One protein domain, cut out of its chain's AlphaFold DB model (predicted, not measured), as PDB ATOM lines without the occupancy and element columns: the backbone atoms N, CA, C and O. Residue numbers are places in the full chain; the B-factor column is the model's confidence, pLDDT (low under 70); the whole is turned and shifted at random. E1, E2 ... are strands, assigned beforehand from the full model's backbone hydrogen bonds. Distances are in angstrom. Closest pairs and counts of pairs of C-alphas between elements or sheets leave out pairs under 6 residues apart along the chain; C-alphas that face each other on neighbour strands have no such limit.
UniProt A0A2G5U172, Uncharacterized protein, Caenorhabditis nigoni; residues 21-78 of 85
ATOM      1  N   GLU A  21     155.512 395.021 280.860       62.84
ATOM      2  CA  GLU A  21     156.817 394.471 280.488       62.84
ATOM      3  C   GLU A  21     157.105 393.288 281.429       62.84
ATOM      4  O   GLU A  21     157.389 393.461 282.621       62.84
ATOM      5  N   ALA A  22     156.946 392.066 280.923       69.56
ATOM      6  CA  ALA A  22     157.125 390.846 281.701       69.56
ATOM      7  C   ALA A  22     158.618 390.585 281.953       69.56
ATOM      8  O   ALA A  22     159.259 389.809 281.248       69.56
ATOM      9  N   LYS A  23     159.179 391.227 282.980       80.25
ATOM     10  CA  LYS A  23     160.572 391.016 283.385       80.25
ATOM     11  C   LYS A  23     160.786 389.585 283.890       80.25
ATOM     12  O   LYS A  23     160.005 389.076 284.694       80.25
ATOM     13  N   SER A  24     161.876 388.957 283.451       89.94
ATOM     14  CA  SER A  24     162.274 387.624 283.919       89.94
ATOM     15  C   SER A  24     162.545 387.579 285.429       89.94
ATOM     16  O   SER A  24     163.136 388.494 286.012       89.94
ATOM     17  N   LEU A  25     162.131 386.481 286.063       95.06
ATOM     18  CA  LEU A  25     162.499 386.134 287.431       95.06
ATOM     19  C   LEU A  25     163.780 385.293 287.406       95.06
ATOM     20  O   LEU A  25     163.835 384.298 286.677       95.06
ATOM     21  N   PRO A  26     164.810 385.646 288.199       95.62
ATOM     22  CA  PRO A  26     166.064 384.910 288.200       95.62
ATOM     23  C   PRO A  26     165.888 383.516 288.808       95.62
ATOM     24  O   PRO A  26     164.974 383.254 289.581       95.62
ATOM     25  N   CYS A  27     166.823 382.619 288.520       97.19
ATOM     26  CA  CYS A  27     166.865 381.322 289.183       97.19
ATOM     27  C   CYS A  27     167.362 381.424 290.626       97.19
ATOM     28  O   CYS A  27     168.471 381.891 290.889       97.19
ATOM     29  N   SER A  28     166.557 380.907 291.561       97.62
ATOM     30  CA  SER A  28     166.973 380.662 292.944       97.62
ATOM     31  C   SER A  28     167.846 379.406 292.987       97.62
ATOM     32  O   SER A  28     167.356 378.285 293.155       97.62
ATOM     33  N   GLN A  29     169.141 379.597 292.743       97.50
ATOM     34  CA  GLN A  29     170.111 378.512 292.614       97.50
ATOM     35  C   GLN A  29     170.341 377.783 293.941       97.50
ATOM     36  O   GLN A  29     170.493 378.399 294.997       97.50
ATOM     37  N   VAL A  30     170.411 376.455 293.871       97.56
ATOM     38  CA  VAL A  30     170.797 375.581 294.981       97.56
ATOM     39  C   VAL A  30     171.861 374.612 294.490       97.56
ATOM     40  O   VAL A  30     171.615 373.838 293.563       97.56
ATOM     41  N   GLN A  31     173.028 374.631 295.131       97.12
ATOM     42  CA  GLN A  31     174.081 373.655 294.875       97.12
ATOM     43  C   GLN A  31     173.667 372.283 295.423       97.12
ATOM     44  O   GLN A  31     173.182 372.163 296.551       97.12
ATOM     45  N   LYS A  32     173.846 371.255 294.600       96.06
ATOM     46  CA  LYS A  32     173.687 369.830 294.899       96.06
ATOM     47  C   LYS A  32     174.973 369.105 294.518       96.06
ATOM     48  O   LYS A  32     175.799 369.647 293.778       96.06
ATOM     49  N   ASP A  33     175.094 367.860 294.954       95.50
ATOM     50  CA  ASP A  33     176.273 367.024 294.692       95.50
ATOM     51  C   ASP A  33     176.525 366.820 293.189       95.50
ATOM     52  O   ASP A  33     177.663 366.693 292.747       95.50
ATOM     53  N   HIS A  34     175.465 366.865 292.379       91.12
ATOM     54  CA  HIS A  34     175.531 366.662 290.929       91.12
ATOM     55  C   HIS A  34     175.446 367.955 290.103       91.12
ATOM     56  O   HIS A  34     175.400 367.894 288.874       91.12
ATOM     57  N   GLY A  35     175.415 369.131 290.740       93.56
ATOM     58  CA  GLY A  35     175.340 370.418 290.043       93.56
ATOM     59  C   GLY A  35     174.365 371.401 290.678       93.56
ATOM     60  O   GLY A  35     174.058 371.322 291.862       93.56
ATOM     61  N   ILE A  36     173.886 372.356 289.885       96.81
ATOM     62  CA  ILE A  36     173.020 373.443 290.350       96.81
ATOM     63  C   ILE A  36     171.587 373.180 289.890       96.81
ATOM     64  O   ILE A  36     171.355 372.874 288.720       96.81
ATOM     65  N   VAL A  37     170.623 373.347 290.796       96.56
ATOM     66  CA  VAL A  37     169.187 373.324 290.479       96.56
ATOM     67  C   VAL A  37     168.554 374.689 290.741       96.56
ATOM     68  O   VAL A  37     169.028 375.440 291.592       96.56
ATOM     69  N   CYS A  38     167.463 374.994 290.040       97.75
ATOM     70  CA  CYS A  38     166.623 376.160 290.313       97.75
ATOM     71  C   CYS A  38     165.461 375.729 291.200       97.75
ATOM     72  O   CYS A  38     164.675 374.862 290.818       97.75
ATOM     73  N   ARG A  39     165.378 376.288 292.407       97.50
ATOM     74  CA  ARG A  39     164.320 375.938 293.353       97.50
ATOM     75  C   ARG A  39     163.045 376.705 293.023       97.50
ATOM     76  O   ARG A  39     163.018 377.927 293.143       97.50
ATOM     77  N   CYS A  40     161.994 375.958 292.716       98.25
ATOM     78  CA  CYS A  40     160.638 376.476 292.616       98.25
ATOM     79  C   CYS A  40     159.800 376.048 293.827       98.25
ATOM     80  O   CYS A  40     160.087 375.037 294.473       98.25
ATOM     81  N   ASN A  41     158.791 376.843 294.161       97.62
ATOM     82  CA  ASN A  41     157.809 376.584 295.207       97.62
ATOM     83  C   ASN A  41     156.435 377.135 294.775       97.62
ATOM     84  O   ASN A  41     156.274 377.582 293.643       97.62
ATOM     85  N   ALA A  42     155.443 377.104 295.671       98.19
ATOM     86  CA  ALA A  42     154.064 377.492 295.361       98.19
ATOM     87  C   ALA A  42     153.897 378.931 294.834       98.19
ATOM     88  O   ALA A  42     152.919 379.206 294.146       98.19
ATOM     89  N   THR A  43     154.817 379.845 295.150       96.31
ATOM     90  CA  THR A  43     154.711 381.270 294.791       96.31
ATOM     91  C   THR A  43     155.907 381.789 293.998       96.31
ATOM     92  O   THR A  43     155.949 382.972 293.664       96.31
ATOM     93  N   TYR A  44     156.886 380.937 293.689       96.69
ATOM     94  CA  TYR A  44     158.119 381.353 293.036       96.69
ATOM     95  C   TYR A  44     158.687 380.268 292.129       96.69
ATOM     96  O   TYR A  44     158.888 379.128 292.545       96.69
ATOM     97  N   CYS A  45     159.034 380.657 290.910       97.06
ATOM     98  CA  CYS A  45     159.857 379.884 289.991       97.06
ATOM     99  C   CYS A  45     160.571 380.866 289.053       97.06
ATOM    100  O   CYS A  45     160.092 381.992 288.878       97.06
ATOM    101  N   ASP A  46     161.710 380.477 288.474       97.25
ATOM    102  CA  ASP A  46     162.343 381.313 287.454       97.25
ATOM    103  C   ASP A  46     161.452 381.432 286.220       97.25
ATOM    104  O   ASP A  46     160.715 380.509 285.868       97.25
ATOM    105  N   THR A  47     161.522 382.582 285.560       95.19
ATOM    106  CA  THR A  47     160.789 382.837 284.320       95.19
ATOM    107  C   THR A  47     161.736 383.402 283.281       95.19
ATOM    108  O   THR A  47     162.782 383.967 283.597       95.19
ATOM    109  N   ILE A  48     161.371 383.238 282.016       92.88
ATOM    110  CA  ILE A  48     162.135 383.758 280.889       92.88
ATOM    111  C   ILE A  48     161.254 384.784 280.201       92.88
ATOM    112  O   ILE A  48     160.087 384.520 279.914       92.88
ATOM    113  N   GLU A  49     161.824 385.951 279.947       87.50
ATOM    114  CA  GLU A  49     161.154 386.984 279.176       87.50
ATOM    115  C   GLU A  49     161.013 386.530 277.713       87.50
ATOM    116  O   GLU A  49     161.987 386.010 277.141       87.50
ATOM    117  N   PRO A  50     159.831 386.711 277.092       86.12
ATOM    118  CA  PRO A  50     159.650 386.438 275.674       86.12
ATOM    119  C   PRO A  50     160.700 387.183 274.838       86.12
ATOM    120  O   PRO A  50     161.054 388.315 275.156       86.12
ATOM    121  N   PRO A  51     161.194 386.604 273.733       86.19
ATOM    122  CA  PRO A  51     162.247 387.231 272.936       86.19
ATOM    123  C   PRO A  51     161.845 388.580 272.314       86.19
ATOM    124  O   PRO A  51     162.732 389.329 271.899       86.19
ATOM    125  N   GLY A  52     160.544 388.889 272.266       89.25
ATOM    126  CA  GLY A  52     159.996 390.068 271.603       89.25
ATOM    127  C   GLY A  52     160.201 390.012 270.088       89.25
ATOM    128  O   GLY A  52     160.418 388.948 269.505       89.25
ATOM    129  N   THR A  53     160.145 391.173 269.440       91.94
ATOM    130  CA  THR A  53     160.440 391.296 268.009       91.94
ATOM    131  C   THR A  53     161.949 391.340 267.785       91.94
ATOM    132  O   THR A  53     162.612 392.309 268.155       91.94
ATOM    133  N   VAL A  54     162.496 390.318 267.126       91.75
ATOM    134  CA  VAL A  54     163.905 390.286 266.708       91.75
ATOM    135  C   VAL A  54     164.009 390.850 265.294       91.75
ATOM    136  O   VAL A  54     163.515 390.250 264.341       91.75
ATOM    137  N   THR A  55     164.615 392.029 265.143       92.44
ATOM    138  CA  THR A  55     164.749 392.680 263.829       92.44
ATOM    139  C   THR A  55     165.758 391.952 262.939       92.44
ATOM    140  O   THR A  55     166.683 391.309 263.434       92.44
ATOM    141  N   ALA A  56     165.625 392.107 261.619       92.56
ATOM    142  CA  ALA A  56     166.574 391.556 260.652       92.56
ATOM    143  C   ALA A  56     168.027 391.947 260.990       92.56
ATOM    144  O   ALA A  56     168.295 393.048 261.475       92.56
ATOM    145  N   GLY A  57     168.961 391.019 260.763       92.94
ATOM    146  CA  GLY A  57     170.369 391.204 261.120       92.94
ATOM    147  C   GLY A  57     170.658 391.115 262.622       92.94
ATOM    148  O   GLY A  57     171.750 391.480 263.047       92.94
ATOM    149  N   LYS A  58     169.717 390.635 263.444       93.62
ATOM    150  CA  LYS A  58     169.941 390.365 264.867       93.62
ATOM    151  C   LYS A  58     169.545 388.947 265.248       93.62
ATOM    152  O   LYS A  58     168.723 388.321 264.585       93.62
ATOM    153  N   ALA A  59     170.106 388.466 266.351       93.38
ATOM    154  CA  ALA A  59     169.718 387.215 266.988       93.38
ATOM    155  C   ALA A  59     169.669 387.386 268.508       93.38
ATOM    156  O   ALA A  59     170.491 388.098 269.083       93.38
ATOM    157  N   VAL A  60     168.731 386.705 269.162       94.50
ATOM    158  CA  VAL A  60     168.686 386.597 270.625       94.50
ATOM    159  C   VAL A  60     169.286 385.255 271.019       94.50
ATOM    160  O   VAL A  60     168.888 384.217 270.492       94.50
ATOM    161  N   VAL A  61     170.243 385.272 271.940       94.25
ATOM    162  CA  VAL A  61     170.941 384.082 272.427       94.25
ATOM    163  C   VAL A  61     170.657 383.910 273.909       94.25
ATOM    164  O   VAL A  61     170.846 384.834 274.692       94.25
ATOM    165  N   TYR A  62     170.237 382.709 274.300       95.50
ATOM    166  CA  TYR A  62     170.060 382.330 275.700       95.50
ATOM    167  C   TYR A  62     171.138 381.321 276.088       95.50
ATOM    168  O   TYR A  62     171.282 380.278 275.450       95.50
ATOM    169  N   THR A  63     171.901 381.622 277.138       96.44
ATOM    170  CA  THR A  63     173.047 380.805 277.559       96.44
ATOM    171  C   THR A  63     172.778 380.100 278.885       96.44
ATOM    172  O   THR A  63     172.428 380.732 279.882       96.44
ATOM    173  N   THR A  64     173.051 378.795 278.931       96.38
ATOM    174  CA  THR A  64     173.084 377.992 280.162       96.38
ATOM    175  C   THR A  64     174.476 377.387 280.346       96.38
ATOM    176  O   THR A  64     175.155 377.084 279.367       96.38
ATOM    177  N   SER A  65     174.951 377.240 281.585       95.56
ATOM    178  CA  SER A  65     176.284 376.678 281.843       95.56
ATOM    179  C   SER A  65     176.359 375.907 283.157       95.56
ATOM    180  O   SER A  65     175.615 376.184 284.095       95.56
ATOM    181  N   LYS A  66     177.343 375.000 283.265       94.44
ATOM    182  CA  LYS A  66     177.655 374.294 284.524       94.44
ATOM    183  C   LYS A  66     178.037 375.241 285.671       94.44
ATOM    184  O   LYS A  66     177.898 374.865 286.824       94.44
ATOM    185  N   LYS A  67     178.494 376.461 285.358       93.81
ATOM    186  CA  LYS A  67     178.808 377.510 286.345       93.81
ATOM    187  C   LYS A  67     177.562 378.250 286.857       93.81
ATOM    188  O   LYS A  67     177.710 379.198 287.613       93.81
ATOM    189  N   GLY A  68     176.359 377.861 286.424       95.00
ATOM    190  CA  GLY A  68     175.105 378.435 286.917       95.00
ATOM    191  C   GLY A  68     174.507 379.531 286.037       95.00
ATOM    192  O   GLY A  68     173.593 380.223 286.477       95.00
ATOM    193  N   LYS A  69     174.965 379.698 284.782       96.31
ATOM    194  CA  LYS A  69     174.172 380.495 283.827       96.31
ATOM    195  C   LYS A  69     172.845 379.776 283.595       96.31
ATOM    196  O   LYS A  69     172.855 378.571 283.345       96.31
ATOM    197  N   ARG A  70     171.738 380.510 283.653       96.25
ATOM    198  CA  ARG A  70     170.383 379.990 283.469       96.25
ATOM    199  C   ARG A  70     169.639 380.904 282.512       96.25
ATOM    200  O   ARG A  70     169.143 381.941 282.934       96.25
ATOM    201  N   MET A  71     169.594 380.505 281.240       95.19
ATOM    202  CA  MET A  71     168.920 381.262 280.177       95.19
ATOM    203  C   MET A  71     169.328 382.745 280.160       95.19
ATOM    204  O   MET A  71     168.509 383.639 279.988       95.19
ATOM    205  N   ASP A  72     170.623 382.991 280.349       93.81
ATOM    206  CA  ASP A  72     171.226 384.323 280.330       93.81
ATOM    207  C   ASP A  72     171.116 384.907 278.912       93.81
ATOM    208  O   ASP A  72     171.677 384.331 277.972       93.81
ATOM    209  N   ARG A  73     170.335 385.984 278.748       93.12
ATOM    210  CA  ARG A  73     169.945 386.548 277.445       93.12
ATOM    211  C   ARG A  73     170.971 387.563 276.948       93.12
ATOM    212  O   ARG A  73     171.270 388.537 277.632       93.12
ATOM    213  N   THR A  74     171.412 387.410 275.708       93.06
ATOM    214  CA  THR A  74     172.210 388.401 274.975       93.06
ATOM    215  C   THR A  74     171.636 388.630 273.576       93.06
ATOM    216  O   THR A  74     170.883 387.811 273.053       93.06
ATOM    217  N   GLU A  75     171.964 389.769 272.965       93.31
ATOM    218  CA  GLU A  75     171.594 390.091 271.583       93.31
ATOM    219  C   GLU A  75     172.863 390.175 270.736       93.31
ATOM    220  O   GLU A  75     173.793 390.916 271.061       93.31
ATOM    221  N   LEU A  76     172.902 389.411 269.649       93.69
ATOM    222  CA  LEU A  76     173.961 389.464 268.653       93.69
ATOM    223  C   LEU A  76     173.500 390.298 267.461       93.69
ATOM    224  O   LEU A  76     172.353 390.189 267.023       93.69
ATOM    225  N   LYS A  77     174.413 391.095 266.907       92.19
ATOM    226  CA  LYS A  77     174.216 391.825 265.651       92.19
ATOM    227  C   LYS A  77     175.036 391.142 264.562       92.19
ATOM    228  O   LYS A  77     176.228 390.913 264.743       92.19
ATOM    229  N   HIS A  78     174.397 390.817 263.449       85.12
ATOM    230  CA  HIS A  78     175.056 390.301 262.262       85.12
ATOM    231  C   HIS A  78     175.705 391.472 261.520       85.12
ATOM    232  O   HIS A  78     175.009 392.341 260.999       85.12
TER     233      HIS A  78
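This is residues 21 to 78 of the 85 residues of an uncharacterized protein of Caenorhabditis nigoni (UniProt A0A2G5U172). Little regular structure is present: two separate two-stranded hairpins, the longer E3 and E4 and the shorter E1 and E2, are joined by the long winding stretch of residues 39 to 57 into a flat frame. The 58 printed residues hold no named helix and four strands, E1, E2, E3, E4 along the chain, 20 residues in all; both sheets are antiparallel and the class is all strand. The whole is loose, with a radius of gyration of the C-alphas of 13.9 A and spans of 42 by 26 by 9 A.

E3, residues 58 to 63, is 16.2 A long; E4, residues 72 to 77, is 16.8 A and ends at C-alpha 77 (174.216, 391.825, 265.651). E1 is residues 29 to 32, from C-alpha 29 (170.111, 378.512, 292.614), and E2 residues 35 to 38.

The hairpin E3 and E4 is antiparallel at 155 degrees, with N 61 and O 74 2.8 A apart, within hydrogen-bond range. The hairpin E1 and E2 is antiparallel at 144 degrees, with N 30 and O 37 within hydrogen-bond range at 2.9 A. E1 and E2 are each apart from E3 and E4.

The farthest C-alphas, of Asp 33 and Ala 56, are 43.1 A apart. The printed part has no cut. The link from E2 to E3 is long, 19 residues. Residues 21 to 22 have pLDDT under 70.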